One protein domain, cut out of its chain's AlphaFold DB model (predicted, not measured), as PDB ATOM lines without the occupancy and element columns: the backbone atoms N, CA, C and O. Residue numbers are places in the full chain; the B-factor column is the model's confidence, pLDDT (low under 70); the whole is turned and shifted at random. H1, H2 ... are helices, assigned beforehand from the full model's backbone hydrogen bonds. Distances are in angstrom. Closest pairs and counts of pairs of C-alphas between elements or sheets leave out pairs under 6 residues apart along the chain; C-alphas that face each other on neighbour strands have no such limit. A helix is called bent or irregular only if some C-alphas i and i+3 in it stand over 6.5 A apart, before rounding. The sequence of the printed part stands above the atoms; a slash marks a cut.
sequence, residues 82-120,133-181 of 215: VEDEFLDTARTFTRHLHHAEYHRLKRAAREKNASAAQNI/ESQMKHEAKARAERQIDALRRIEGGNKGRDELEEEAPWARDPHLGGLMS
ATOM      1  N   VAL A  82       6.527  38.798 -71.645       87.38
ATOM      2  CA  VAL A  82       5.873  39.003 -70.344       87.38
ATOM      3  C   VAL A  82       5.891  37.708 -69.528       87.38
ATOM      4  O   VAL A  82       6.137  37.741 -68.323       87.38
ATOM      5  N   GLU A  83       5.673  36.563 -70.175       88.00
ATOM      6  CA  GLU A  83       5.795  35.251 -69.542       88.00
ATOM      7  C   GLU A  83       7.214  34.989 -69.046       88.00
ATOM      8  O   GLU A  83       7.372  34.550 -67.908       88.00
ATOM      9  N   ASP A  84       8.238  35.314 -69.839       91.12
ATOM     10  CA  ASP A  84       9.638  35.179 -69.428       91.12
ATOM     11  C   ASP A  84       9.943  36.026 -68.179       91.12
ATOM     12  O   ASP A  84      10.538  35.526 -67.218       91.12
ATOM     13  N   GLU A  85       9.470  37.279 -68.127       92.81
ATOM     14  CA  GLU A  85       9.616  38.145 -66.948       92.81
ATOM     15  C   GLU A  85       8.885  37.579 -65.717       92.81
ATOM     16  O   GLU A  85       9.432  37.537 -64.604       92.81
ATOM     17  N   PHE A  86       7.649  37.100 -65.888       94.06
ATOM     18  CA  PHE A  86       6.905  36.468 -64.798       94.06
ATOM     19  C   PHE A  86       7.560  35.178 -64.322       94.06
ATOM     20  O   PHE A  86       7.610  34.899 -63.122       94.06
ATOM     21  N   LEU A  87       8.121  34.408 -65.236       94.56
ATOM     22  CA  LEU A  87       8.788  33.168 -64.915       94.56
ATOM     23  C   LEU A  87      10.108  33.435 -64.174       94.56
ATOM     24  O   LEU A  87      10.419  32.740 -63.202       94.56
ATOM     25  N   ASP A  88      10.847  34.479 -64.537       95.38
ATOM     26  CA  ASP A  88      12.064  34.888 -63.832       95.38
ATOM     27  C   ASP A  88      11.789  35.468 -62.438       95.38
ATOM     28  O   ASP A  88      12.511  35.163 -61.473       95.38
ATOM     29  N   THR A  89      10.714  36.242 -62.279       96.06
ATOM     30  CA  THR A  89      10.273  36.693 -60.948       96.06
ATOM     31  C   THR A  89       9.836  35.511 -60.086       96.06
ATOM     32  O   THR A  89      10.307  35.380 -58.952       96.06
ATOM     33  N   ALA A  90       9.042  34.585 -60.629       96.19
ATOM     34  CA  ALA A  90       8.639  33.363 -59.939       96.19
ATOM     35  C   ALA A  90       9.854  32.525 -59.510       96.19
ATOM     36  O   ALA A  90       9.959  32.162 -58.339       96.19
ATOM     37  N   ARG A  91      10.825  32.295 -60.408       94.12
ATOM     38  CA  ARG A  91      12.096  31.608 -60.099       94.12
ATOM     39  C   ARG A  91      12.864  32.289 -58.972       94.12
ATOM     40  O   ARG A  91      13.501  31.617 -58.160       94.12
ATOM     41  N   THR A  92      12.846  33.617 -58.923       94.69
ATOM     42  CA  THR A  92      13.517  34.377 -57.864       94.69
ATOM     43  C   THR A  92      12.839  34.149 -56.516       94.69
ATOM     44  O   THR A  92      13.533  33.881 -55.533       94.69
ATOM     45  N   PHE A  93      11.504  34.145 -56.477       95.69
ATOM     46  CA  PHE A  93      10.743  33.814 -55.274       95.69
ATOM     47  C   PHE A  93      10.926  32.354 -54.849       95.69
ATOM     48  O   PHE A  93      11.129  32.095 -53.668       95.69
ATOM     49  N   THR A  94      10.929  31.390 -55.771       95.81
ATOM     50  CA  THR A  94      11.016  29.955 -55.438       95.81
ATOM     51  C   THR A  94      12.442  29.442 -55.238       95.81
ATOM     52  O   THR A  94      12.633  28.308 -54.792       95.81
ATOM     53  N   ARG A  95      13.467  30.261 -55.505       95.44
ATOM     54  CA  ARG A  95      14.889  29.886 -55.402       95.44
ATOM     55  C   ARG A  95      15.246  29.217 -54.075       95.44
ATOM     56  O   ARG A  95      15.991  28.241 -54.068       95.44
ATOM     57  N   HIS A  96      14.722  29.732 -52.966       93.81
ATOM     58  CA  HIS A  96      14.983  29.207 -51.626       93.81
ATOM     59  C   HIS A  96      14.435  27.781 -51.437       93.81
ATOM     60  O   HIS A  96      15.132  26.923 -50.900       93.81
ATOM     61  N   LEU A  97      13.238  27.497 -51.958       96.44
ATOM     62  CA  LEU A  97      12.627  26.168 -51.918       96.44
ATOM     63  C   LEU A  97      13.414  25.178 -52.781       96.44
ATOM     64  O   LEU A  97      13.720  24.076 -52.333       96.44
ATOM     65  N   HIS A  98      13.825  25.589 -53.984       95.06
ATOM     66  CA  HIS A  98      14.682  24.764 -54.840       95.06
ATOM     67  C   HIS A  98      16.047  24.492 -54.209       95.06
ATOM     68  O   HIS A  98      16.579  23.395 -54.350       95.06
ATOM     69  N   HIS A  99      16.614  25.465 -53.498       93.44
ATOM     70  CA  HIS A  99      17.865  25.283 -52.774       93.44
ATOM     71  C   HIS A  99      17.714  24.274 -51.628       93.44
ATOM     72  O   HIS A  99      18.528  23.359 -51.508       93.44
ATOM     73  N   ALA A 100      16.650  24.392 -50.831       95.88
ATOM     74  CA  ALA A 100      16.342  23.436 -49.770       95.88
ATOM     75  C   ALA A 100      16.151  22.015 -50.327       95.88
ATOM     76  O   ALA A 100      16.719  21.054 -49.803       95.88
ATOM     77  N   GLU A 101      15.424  21.886 -51.439       95.75
ATOM     78  CA  GLU A 101      15.210  20.601 -52.102       95.75
ATOM     79  C   GLU A 101      16.505  20.034 -52.699       95.75
ATOM     80  O   GLU A 101      16.799  18.852 -52.531       95.75
ATOM     81  N   TYR A 102      17.330  20.878 -53.323       96.38
ATOM     82  CA  TYR A 102      18.650  20.489 -53.818       96.38
ATOM     83  C   TYR A 102      19.512  19.903 -52.698       96.38
ATOM     84  O   TYR A 102      20.105  18.836 -52.867       96.38
ATOM     85  N   HIS A 103      19.544  20.545 -51.528       96.06
ATOM     86  CA  HIS A 103      20.289  20.045 -50.374       96.06
ATOM     87  C   HIS A 103      19.734  18.734 -49.833       96.06
ATOM     88  O   HIS A 103      20.506  17.821 -49.533       96.06
ATOM     89  N   ARG A 104      18.406  18.599 -49.764       96.44
ATOM     90  CA  ARG A 104      17.752  17.342 -49.383       96.44
ATOM     91  C   ARG A 104      18.171  16.202 -50.312       96.44
ATOM     92  O   ARG A 104      18.609  15.152 -49.842       96.44
ATOM     93  N   LEU A 105      18.107  16.425 -51.623       96.69
ATOM     94  CA  LEU A 105      18.491  15.439 -52.634       96.69
ATOM     95  C   LEU A 105      19.993  15.134 -52.605       96.69
ATOM     96  O   LEU A 105      20.380  13.970 -52.695       96.69
ATOM     97  N   LYS A 106      20.845  16.147 -52.408       96.62
ATOM     98  CA  LYS A 106      22.299  15.998 -52.244       96.62
ATOM     99  C   LYS A 106      22.631  15.101 -51.048       96.62
ATOM    100  O   LYS A 106      23.470  14.208 -51.176       96.62
ATOM    101  N   ARG A 107      21.966  15.293 -49.903       95.31
ATOM    102  CA  ARG A 107      22.128  14.449 -48.703       95.31
ATOM    103  C   ARG A 107      21.648  13.020 -48.954       95.31
ATOM    104  O   ARG A 107      22.425  12.088 -48.766       95.31
ATOM    105  N   ALA A 108      20.446  12.852 -49.506       95.50
ATOM    106  CA  ALA A 108      19.908  11.535 -49.845       95.50
ATOM    107  C   ALA A 108      20.806  10.769 -50.840       95.50
ATOM    108  O   ALA A 108      20.995   9.561 -50.719       95.50
ATOM    109  N   ALA A 109      21.398  11.459 -51.819       94.69
ATOM    110  CA  ALA A 109      22.343  10.857 -52.757       94.69
ATOM    111  C   ALA A 109      23.657  10.442 -52.074       94.69
ATOM    112  O   ALA A 109      24.181   9.366 -52.357       94.69
ATOM    113  N   ARG A 110      24.182  11.258 -51.147       93.12
ATOM    114  CA  ARG A 110      25.371  10.916 -50.346       93.12
ATOM    115  C   ARG A 110      25.138   9.666 -49.497       93.12
ATOM    116  O   ARG A 110      25.992   8.785 -49.491       93.12
ATOM    117  N   GLU A 111      23.986   9.555 -48.846       91.44
ATOM    118  CA  GLU A 111      23.615   8.385 -48.036       91.44
ATOM    119  C   GLU A 111      23.486   7.115 -48.881       91.44
ATOM    120  O   GLU A 111      24.042   6.075 -48.529       91.44
ATOM    121  N   LYS A 112      22.819   7.206 -50.041       90.56
ATOM    122  CA  LYS A 112      22.725   6.092 -50.998       90.56
ATOM    123  C   LYS A 112      24.094   5.663 -51.517       90.56
ATOM    124  O   LYS A 112      24.354   4.473 -51.637       90.56
ATOM    125  N   ASN A 113      24.986   6.612 -51.797       85.69
ATOM    126  CA  ASN A 113      26.352   6.294 -52.206       85.69
ATOM    127  C   ASN A 113      27.158   5.657 -51.071       85.69
ATOM    128  O   ASN A 113      27.933   4.742 -51.330       85.69
ATOM    129  N   ALA A 114      26.973   6.093 -49.824       83.56
ATOM    130  CA  ALA A 114      27.642   5.499 -48.671       83.56
ATOM    131  C   ALA A 114      27.180   4.053 -48.433       83.56
ATOM    132  O   ALA A 114      28.014   3.166 -48.250       83.56
ATOM    133  N   SER A 115      25.870   3.792 -48.502       80.00
ATOM    134  CA  SER A 115      25.331   2.435 -48.372       80.00
ATOM    135  C   SER A 115      25.730   1.551 -49.554       80.00
ATOM    136  O   SER A 115      26.153   0.414 -49.357       80.00
ATOM    137  N   ALA A 116      25.700   2.077 -50.782       83.62
ATOM    138  CA  ALA A 116      26.199   1.373 -51.957       83.62
ATOM    139  C   ALA A 116      27.695   1.054 -51.832       83.62
ATOM    140  O   ALA A 116      28.093  -0.073 -52.099       83.62
ATOM    141  N   ALA A 117      28.520   1.993 -51.366       78.81
ATOM    142  CA  ALA A 117      29.941   1.756 -51.135       78.81
ATOM    143  C   ALA A 117      30.166   0.664 -50.081       78.81
ATOM    144  O   ALA A 117      30.982  -0.219 -50.315       78.81
ATOM    145  N   GLN A 118      29.417   0.662 -48.974       77.12
ATOM    146  CA  GLN A 118      29.484  -0.407 -47.966       77.12
ATOM    147  C   GLN A 118      29.079  -1.773 -48.536       77.12
ATOM    148  O   GLN A 118      29.738  -2.765 -48.250       77.12
ATOM    149  N   ASN A 119      28.056  -1.820 -49.391       76.06
ATOM    150  CA  ASN A 119      27.630  -3.051 -50.063       76.06
ATOM    151  C   ASN A 119      28.630  -3.520 -51.140       76.06
ATOM    152  O   ASN A 119      28.766  -4.717 -51.385       76.06
ATOM    153  N   ILE A 120      29.336  -2.587 -51.788       74.62
ATOM    154  CA  ILE A 120      30.379  -2.870 -52.787       74.62
ATOM    155  C   ILE A 120      31.708  -3.243 -52.118       74.62
ATOM    156  O   ILE A 120      32.517  -3.940 -52.739       74.62
ATOM    157  N   GLU A 133      51.501  -0.144 -49.844       85.50
ATOM    158  CA  GLU A 133      50.966   1.109 -50.390       85.50
ATOM    159  C   GLU A 133      49.665   1.543 -49.707       85.50
ATOM    160  O   GLU A 133      49.442   2.731 -49.476       85.50
ATOM    161  N   SER A 134      48.794   0.587 -49.373       83.62
ATOM    162  CA  SER A 134      47.544   0.863 -48.660       83.62
ATOM    163  C   SER A 134      47.834   1.336 -47.236       83.62
ATOM    164  O   SER A 134      47.290   2.350 -46.802       83.62
ATOM    165  N   GLN A 135      48.760   0.670 -46.539       85.06
ATOM    166  CA  GLN A 135      49.197   1.071 -45.198       85.06
ATOM    167  C   GLN A 135      49.790   2.485 -45.206       85.06
ATOM    168  O   GLN A 135      49.363   3.332 -44.425       85.06
ATOM    169  N   MET A 136      50.683   2.782 -46.152       87.81
ATOM    170  CA  MET A 136      51.276   4.112 -46.299       87.81
ATOM    171  C   MET A 136      50.214   5.187 -46.572       87.81
ATOM    172  O   MET A 136      50.264   6.265 -45.980       87.81
ATOM    173  N   LYS A 137      49.212   4.896 -47.416       88.81
ATOM    174  CA  LYS A 137      48.081   5.806 -47.663       88.81
ATOM    175  C   LYS A 137      47.243   6.034 -46.405       88.81
ATOM    176  O   LYS A 137      46.851   7.169 -46.147       88.81
ATOM    177  N   HIS A 138      46.973   4.991 -45.620       87.50
ATOM    178  CA  HIS A 138      46.255   5.117 -44.349       87.50
ATOM    179  C   HIS A 138      47.028   5.970 -43.341       87.50
ATOM    180  O   HIS A 138      46.451   6.870 -42.734       87.50
ATOM    181  N   GLU A 139      48.336   5.753 -43.205       91.75
ATOM    182  CA  GLU A 139      49.167   6.580 -42.333       91.75
ATOM    183  C   GLU A 139      49.253   8.034 -42.806       91.75
ATOM    184  O   GLU A 139      49.223   8.949 -41.984       91.75
ATOM    185  N   ALA A 140      49.369   8.268 -44.116       90.69
ATOM    186  CA  ALA A 140      49.393   9.612 -44.683       90.69
ATOM    187  C   ALA A 140      48.085  10.361 -44.393       90.69
ATOM    188  O   ALA A 140      48.132  11.508 -43.949       90.69
ATOM    189  N   LYS A 141      46.932   9.696 -44.552       91.50
ATOM    190  CA  LYS A 141      45.620  10.247 -44.175       91.50
ATOM    191  C   LYS A 141      45.548  10.569 -42.685       91.50
ATOM    192  O   LYS A 141      45.222  11.695 -42.335       91.50
ATOM    193  N   ALA A 142      45.960   9.645 -41.819       92.12
ATOM    194  CA  ALA A 142      45.969   9.872 -40.374       92.12
ATOM    195  C   ALA A 142      46.899  11.032 -39.962       92.12
ATOM    196  O   ALA A 142      46.599  11.774 -39.029       92.12
ATOM    197  N   ARG A 143      48.041  11.213 -40.643       92.19
ATOM    198  CA  ARG A 143      48.924  12.373 -40.424       92.19
ATOM    199  C   ARG A 143      48.268  13.674 -40.894       92.19
ATOM    200  O   ARG A 143      48.352  14.659 -40.169       92.19
ATOM    201  N   ALA A 144      47.607  13.670 -42.050       91.19
ATOM    202  CA  ALA A 144      46.900  14.837 -42.575       91.19
ATOM    203  C   ALA A 144      45.728  15.256 -41.671       91.19
ATOM    204  O   ALA A 144      45.615  16.426 -41.330       91.19
ATOM    205  N   GLU A 145      44.918  14.307 -41.200       90.56
ATOM    206  CA  GLU A 145      43.822  14.563 -40.252       90.56
ATOM    207  C   GLU A 145      44.339  15.204 -38.959       90.56
ATOM    208  O   GLU A 145      43.817  16.225 -38.524       90.56
ATOM    209  N   ARG A 146      45.439  14.686 -38.396       91.62
ATOM    210  CA  ARG A 146      46.079  15.292 -37.213       91.62
ATOM    211  C   ARG A 146      46.578  16.710 -37.471       91.62
ATOM    212  O   ARG A 146      46.529  17.534 -36.563       91.62
ATOM    213  N   GLN A 147      47.090  16.989 -38.670       90.56
ATOM    214  CA  GLN A 147      47.532  18.334 -39.045       90.56
ATOM    215  C   GLN A 147      46.344  19.290 -39.163       90.56
ATOM    216  O   GLN A 147      46.398  20.381 -38.604       90.56
ATOM    217  N   ILE A 148      45.259  18.864 -39.812       85.88
ATOM    218  CA  ILE A 148      44.021  19.645 -39.930       85.88
ATOM    219  C   ILE A 148      43.427  19.915 -38.543       85.88
ATOM    220  O   ILE A 148      43.086  21.052 -38.228       85.88
ATOM    221  N   ASP A 149      43.371  18.904 -37.675       85.75
ATOM    222  CA  ASP A 149      42.888  19.052 -36.301       85.75
ATOM    223  C   ASP A 149      43.765  19.997 -35.474       85.75
ATOM    224  O   ASP A 149      43.251  20.787 -34.680       85.75
ATOM    225  N   ALA A 150      45.088  19.934 -35.643       86.69
ATOM    226  CA  ALA A 150      46.011  20.844 -34.976       86.69
ATOM    227  C   ALA A 150      45.811  22.289 -35.451       86.69
ATOM    228  O   ALA A 150      45.716  23.188 -34.617       86.69
ATOM    229  N   LEU A 151      45.672  22.507 -36.762       84.12
ATOM    230  CA  LEU A 151      45.368  23.822 -37.329       84.12
ATOM    231  C   LEU A 151      44.026  24.348 -36.813       84.12
ATOM    232  O   LEU A 151      43.977  25.459 -36.302       84.12
ATOM    233  N   ARG A 152      42.974  23.521 -36.795       80.75
ATOM    234  CA  ARG A 152      41.652  23.892 -36.261       80.75
ATOM    235  C   ARG A 152      41.686  24.297 -34.784       80.75
ATOM    236  O   ARG A 152      40.893  25.133 -34.348       80.75
ATOM    237  N   ARG A 153      42.574  23.687 -33.991       80.06
ATOM    238  CA  ARG A 153      42.785  24.042 -32.576       80.06
ATOM    239  C   ARG A 153      43.534  25.366 -32.417       80.06
ATOM    240  O   ARG A 153      43.212  26.113 -31.502       80.06
ATOM    241  N   ILE A 154      44.505  25.644 -33.288       78.19
ATOM    242  CA  ILE A 154      45.287  26.892 -33.281       78.19
ATOM    243  C   ILE A 154      44.442  28.065 -33.787       78.19
ATOM    244  O   ILE A 154      44.484  29.147 -33.215       78.19
ATOM    245  N   GLU A 155      43.626  27.837 -34.813       72.50
ATOM    246  CA  GLU A 155      42.790  28.846 -35.470       72.50
ATOM    247  C   GLU A 155      41.536  29.226 -34.657       72.50
ATOM    248  O   GLU A 155      40.677  29.964 -35.126       72.50
ATOM    249  N   GLY A 156      41.420  28.749 -33.412       57.66
ATOM    250  CA  GLY A 156      40.370  29.192 -32.500       57.66
ATOM    251  C   GLY A 156      38.971  28.778 -32.950       57.66
ATOM    252  O   GLY A 156      38.097  29.615 -33.127       57.66
ATOM    253  N   GLY A 157      38.728  27.473 -33.097       56.53
ATOM    254  CA  GLY A 157      37.375  26.930 -32.964       56.53
ATOM    255  C   GLY A 157      36.348  27.431 -33.980       56.53
ATOM    256  O   GLY A 157      35.177  27.556 -33.628       56.53
ATOM    257  N   ASN A 158      36.727  27.645 -35.243       52.66
ATOM    258  CA  ASN A 158      35.745  27.830 -36.308       52.66
ATOM    259  C   ASN A 158      35.054  26.485 -36.620       52.66
ATOM    260  O   ASN A 158      35.345  25.784 -37.590       52.66
ATOM    261  N   LYS A 159      34.165  26.060 -35.719       51.88
ATOM    262  CA  LYS A 159      33.270  24.915 -35.910       51.88
ATOM    263  C   LYS A 159      32.181  25.196 -36.949       51.88
ATOM    264  O   LYS A 159      31.524  24.248 -37.352       51.88
ATOM    265  N   GLY A 160      32.040  26.446 -37.391       47.50
ATOM    266  CA  GLY A 160      31.014  26.865 -38.336       47.50
ATOM    267  C   GLY A 160      31.421  26.784 -39.801       47.50
ATOM    268  O   GLY A 160      30.531  26.729 -40.625       47.50
ATOM    269  N   ARG A 161      32.709  26.752 -40.169       49.41
ATOM    270  CA  ARG A 161      33.132  27.005 -41.563       49.41
ATOM    271  C   ARG A 161      32.429  26.154 -42.635       49.41
ATOM    272  O   ARG A 161      32.026  26.705 -43.647       49.41
ATOM    273  N   ASP A 162      32.230  24.863 -42.389       49.94
ATOM    274  CA  ASP A 162      31.613  23.947 -43.366       49.94
ATOM    275  C   ASP A 162      30.083  24.130 -43.492       49.94
ATOM    276  O   ASP A 162      29.484  23.731 -44.486       49.94
ATOM    277  N   GLU A 163      29.441  24.748 -42.494       45.84
ATOM    278  CA  GLU A 163      27.991  25.010 -42.457       45.84
ATOM    279  C   GLU A 163      27.680  26.485 -42.805       45.84
ATOM    280  O   GLU A 163      26.698  26.784 -43.477       45.84
ATOM    281  N   LEU A 164      28.585  27.406 -42.453       45.72
ATOM    282  CA  LEU A 164      28.529  28.847 -42.733       45.72
ATOM    283  C   LEU A 164      28.910  29.171 -44.187       45.72
ATOM    284  O   LEU A 164      28.369  30.124 -44.740       45.72
ATOM    285  N   GLU A 165      29.785  28.381 -44.830       51.03
ATOM    286  CA  GLU A 165      30.042  28.491 -46.279       51.03
ATOM    287  C   GLU A 165      28.801  28.118 -47.117       51.03
ATOM    288  O   GLU A 165      28.622  28.665 -48.205       51.03
ATOM    289  N   GLU A 166      27.912  27.244 -46.618       51.97
ATOM    290  CA  GLU A 166      26.657  26.891 -47.306       51.97
ATOM    291  C   GLU A 166      25.483  27.838 -46.964       51.97
ATOM    292  O   GLU A 166      24.573  27.978 -47.787       51.97
ATOM    293  N   GLU A 167      25.488  28.508 -45.801       48.91
ATOM    294  CA  GLU A 167      24.379  29.375 -45.357       48.91
ATOM    295  C   GLU A 167      24.592  30.879 -45.605       48.91
ATOM    296  O   GLU A 167      23.626  31.638 -45.618       48.91
ATOM    297  N   ALA A 168      25.822  31.336 -45.850       54.22
ATOM    298  CA  ALA A 168      26.118  32.741 -46.123       54.22
ATOM    299  C   ALA A 168      25.655  33.169 -47.533       54.22
ATOM    300  O   ALA A 168      26.316  32.836 -48.522       54.22
ATOM    301  N   PRO A 169      24.606  34.007 -47.684       56.31
ATOM    302  CA  PRO A 169      24.163  34.469 -49.005       56.31
ATOM    303  C   PRO A 169      25.246  35.277 -49.740       56.31
ATOM    304  O   PRO A 169      25.271  35.313 -50.966       56.31
ATOM    305  N   TRP A 170      26.177  35.875 -48.988       56.66
ATOM    306  CA  TRP A 170      27.318  36.647 -49.481       56.66
ATOM    307  C   TRP A 170      28.490  35.787 -49.988       56.66
ATOM    308  O   TRP A 170      29.317  36.290 -50.745       56.66
ATOM    309  N   ALA A 171      28.560  34.496 -49.637       56.94
ATOM    310  CA  ALA A 171      29.567  33.568 -50.172       56.94
ATOM    311  C   ALA A 171      29.272  33.160 -51.630       56.94
ATOM    312  O   ALA A 171      30.134  32.631 -52.328       56.94
ATOM    313  N   ARG A 172      28.048  33.433 -52.103       55.28
ATOM    314  CA  ARG A 172      27.577  33.121 -53.457       55.28
ATOM    315  C   ARG A 172      27.941  34.186 -54.492       55.28
ATOM    316  O   ARG A 172      27.893  33.888 -55.684       55.28
ATOM    317  N   ASP A 173      28.305  35.390 -54.046       58.62
ATOM    318  CA  ASP A 173      28.730  36.482 -54.917       58.62
ATOM    319  C   ASP A 173      30.240  36.361 -55.177       58.62
ATOM    320  O   ASP A 173      31.040  36.666 -54.288       58.62
ATOM    321  N   PRO A 174      30.676  35.951 -56.383       62.97
ATOM    322  CA  PRO A 174      32.089  35.684 -56.668       62.97
ATOM    323  C   PRO A 174      32.989  36.914 -56.475       62.97
ATOM    324  O   PRO A 174      34.172  36.774 -56.174       62.97
ATOM    325  N   HIS A 175      32.435  38.124 -56.598       67.94
ATOM    326  CA  HIS A 175      33.167  39.374 -56.376       67.94
ATOM    327  C   HIS A 175      33.410  39.680 -54.891       67.94
ATOM    328  O   HIS A 175      34.416  40.299 -54.555       67.94
ATOM    329  N   LEU A 176      32.504  39.260 -54.003       65.50
ATOM    330  CA  LEU A 176      32.598  39.532 -52.569       65.50
ATOM    331  C   LEU A 176      33.242  38.363 -51.818       65.50
ATOM    332  O   LEU A 176      34.083  38.587 -50.950       65.50
ATOM    333  N   GLY A 177      32.923  37.124 -52.202       62.97
ATOM    334  CA  GLY A 177      33.488  35.915 -51.603       62.97
ATOM    335  C   GLY A 177      35.008  35.829 -51.757       62.97
ATOM    336  O   GLY A 177      35.696  35.445 -50.813       62.97
ATOM    337  N   GLY A 178      35.558  36.278 -52.891       68.19
ATOM    338  CA  GLY A 178      37.010  36.361 -53.082       68.19
ATOM    339  C   GLY A 178      37.677  37.445 -52.227       68.19
ATOM    340  O   GLY A 178      38.799  37.258 -51.779       68.19
ATOM    341  N   LEU A 179      36.978  38.548 -51.942       70.00
ATOM    342  CA  LEU A 179      37.510  39.662 -51.150       70.00
ATOM    343  C   LEU A 179      37.413  39.409 -49.637       70.00
ATOM    344  O   LEU A 179      38.320  39.770 -48.896       70.00
ATOM    345  N   MET A 180      36.323  38.792 -49.170       67.25
ATOM    346  CA  MET A 180      36.125  38.475 -47.750       67.25
ATOM    347  C   MET A 180      36.862  37.202 -47.312       67.25
ATOM    348  O   MET A 180      37.207  37.096 -46.139       67.25
ATOM    349  N   SER A 181      37.124  36.256 -48.225       63.22
ATOM    350  CA  SER A 181      37.936  35.060 -47.926       63.22
ATOM    351  C   SER A 181      39.409  35.193 -48.336       63.22
ATOM    352  O   SER A 181      40.261  34.479 -47.811       63.22
TER     353      SER A 181
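Overview. This is residues 82 to 120 and 133 to 181 of the 215 residues of an uncharacterized protein of Lasiodiplodia theobromae (UniProt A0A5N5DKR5). A long, bent helix, H1, and a second long helix, H2, make two sides of a loose, open frame, and the short helices H3, H4 and H5 form a small curl that follows H2. The long helices are apart, and the middle is largely empty. The printed part has 88 residues with five named helices, in the order H1 to H5, and no named strand: its class is all helix. The whole is extended, with a radius of gyration of the C-alphas of 19.9 A, and flat, spanning 63 by 40 by 20 A.

Arrangement. H1, residues 82 to 120, was assigned as one helix by its hydrogen bonds but is bent: C-alphas 93 and 96 are 7.2 A apart. Its arms H1a, residues 82 to 93, and H1b, residues 96 to 120, stand at a steep tilt of 63 degrees. Both arms are apart from H2, residues 133 to 154. H3, residues 161 to 167, is apart from H2. H4, residues 169 to 172, is close to H3 but not clearly touching, the closest C-alphas being those of Glu 165 and Ala 171, 6.4 A. H4 and H5, residues 174 to 181, only just touch, only at the corner, with 3 pairs of C-alphas within 8 A; the closest are those of Ala 171 and Gly 177, 4.8 A. In H1a, H1b and H2 every O i to N i+4 pair is within hydrogen-bond range; in H3 it is 2 of 3, in H5 2 of 4, and H4 is too short for such a pair.

Along the chain. H1a begins at C-alpha 82 (5.873, 39.003, -70.344) and is 16.7 A long; H1b is 35.6 A. H2, 31.5 A, begins at C-alpha 133 (50.966, 1.109, -50.390). H5 ends at C-alpha 181 (37.936, 35.060, -47.926).

Size, cuts and confidence. The C-alphas of Val 82 and Gln 135, the two farthest apart, are 62.8 A apart. Residues 121 to 132 are not printed; C-alphas 120 and 133 are 21.1 A apart across the cut. Of the links printed whole, none is long. Residues 156 to 178 and 180 to 181 have pLDDT under 70.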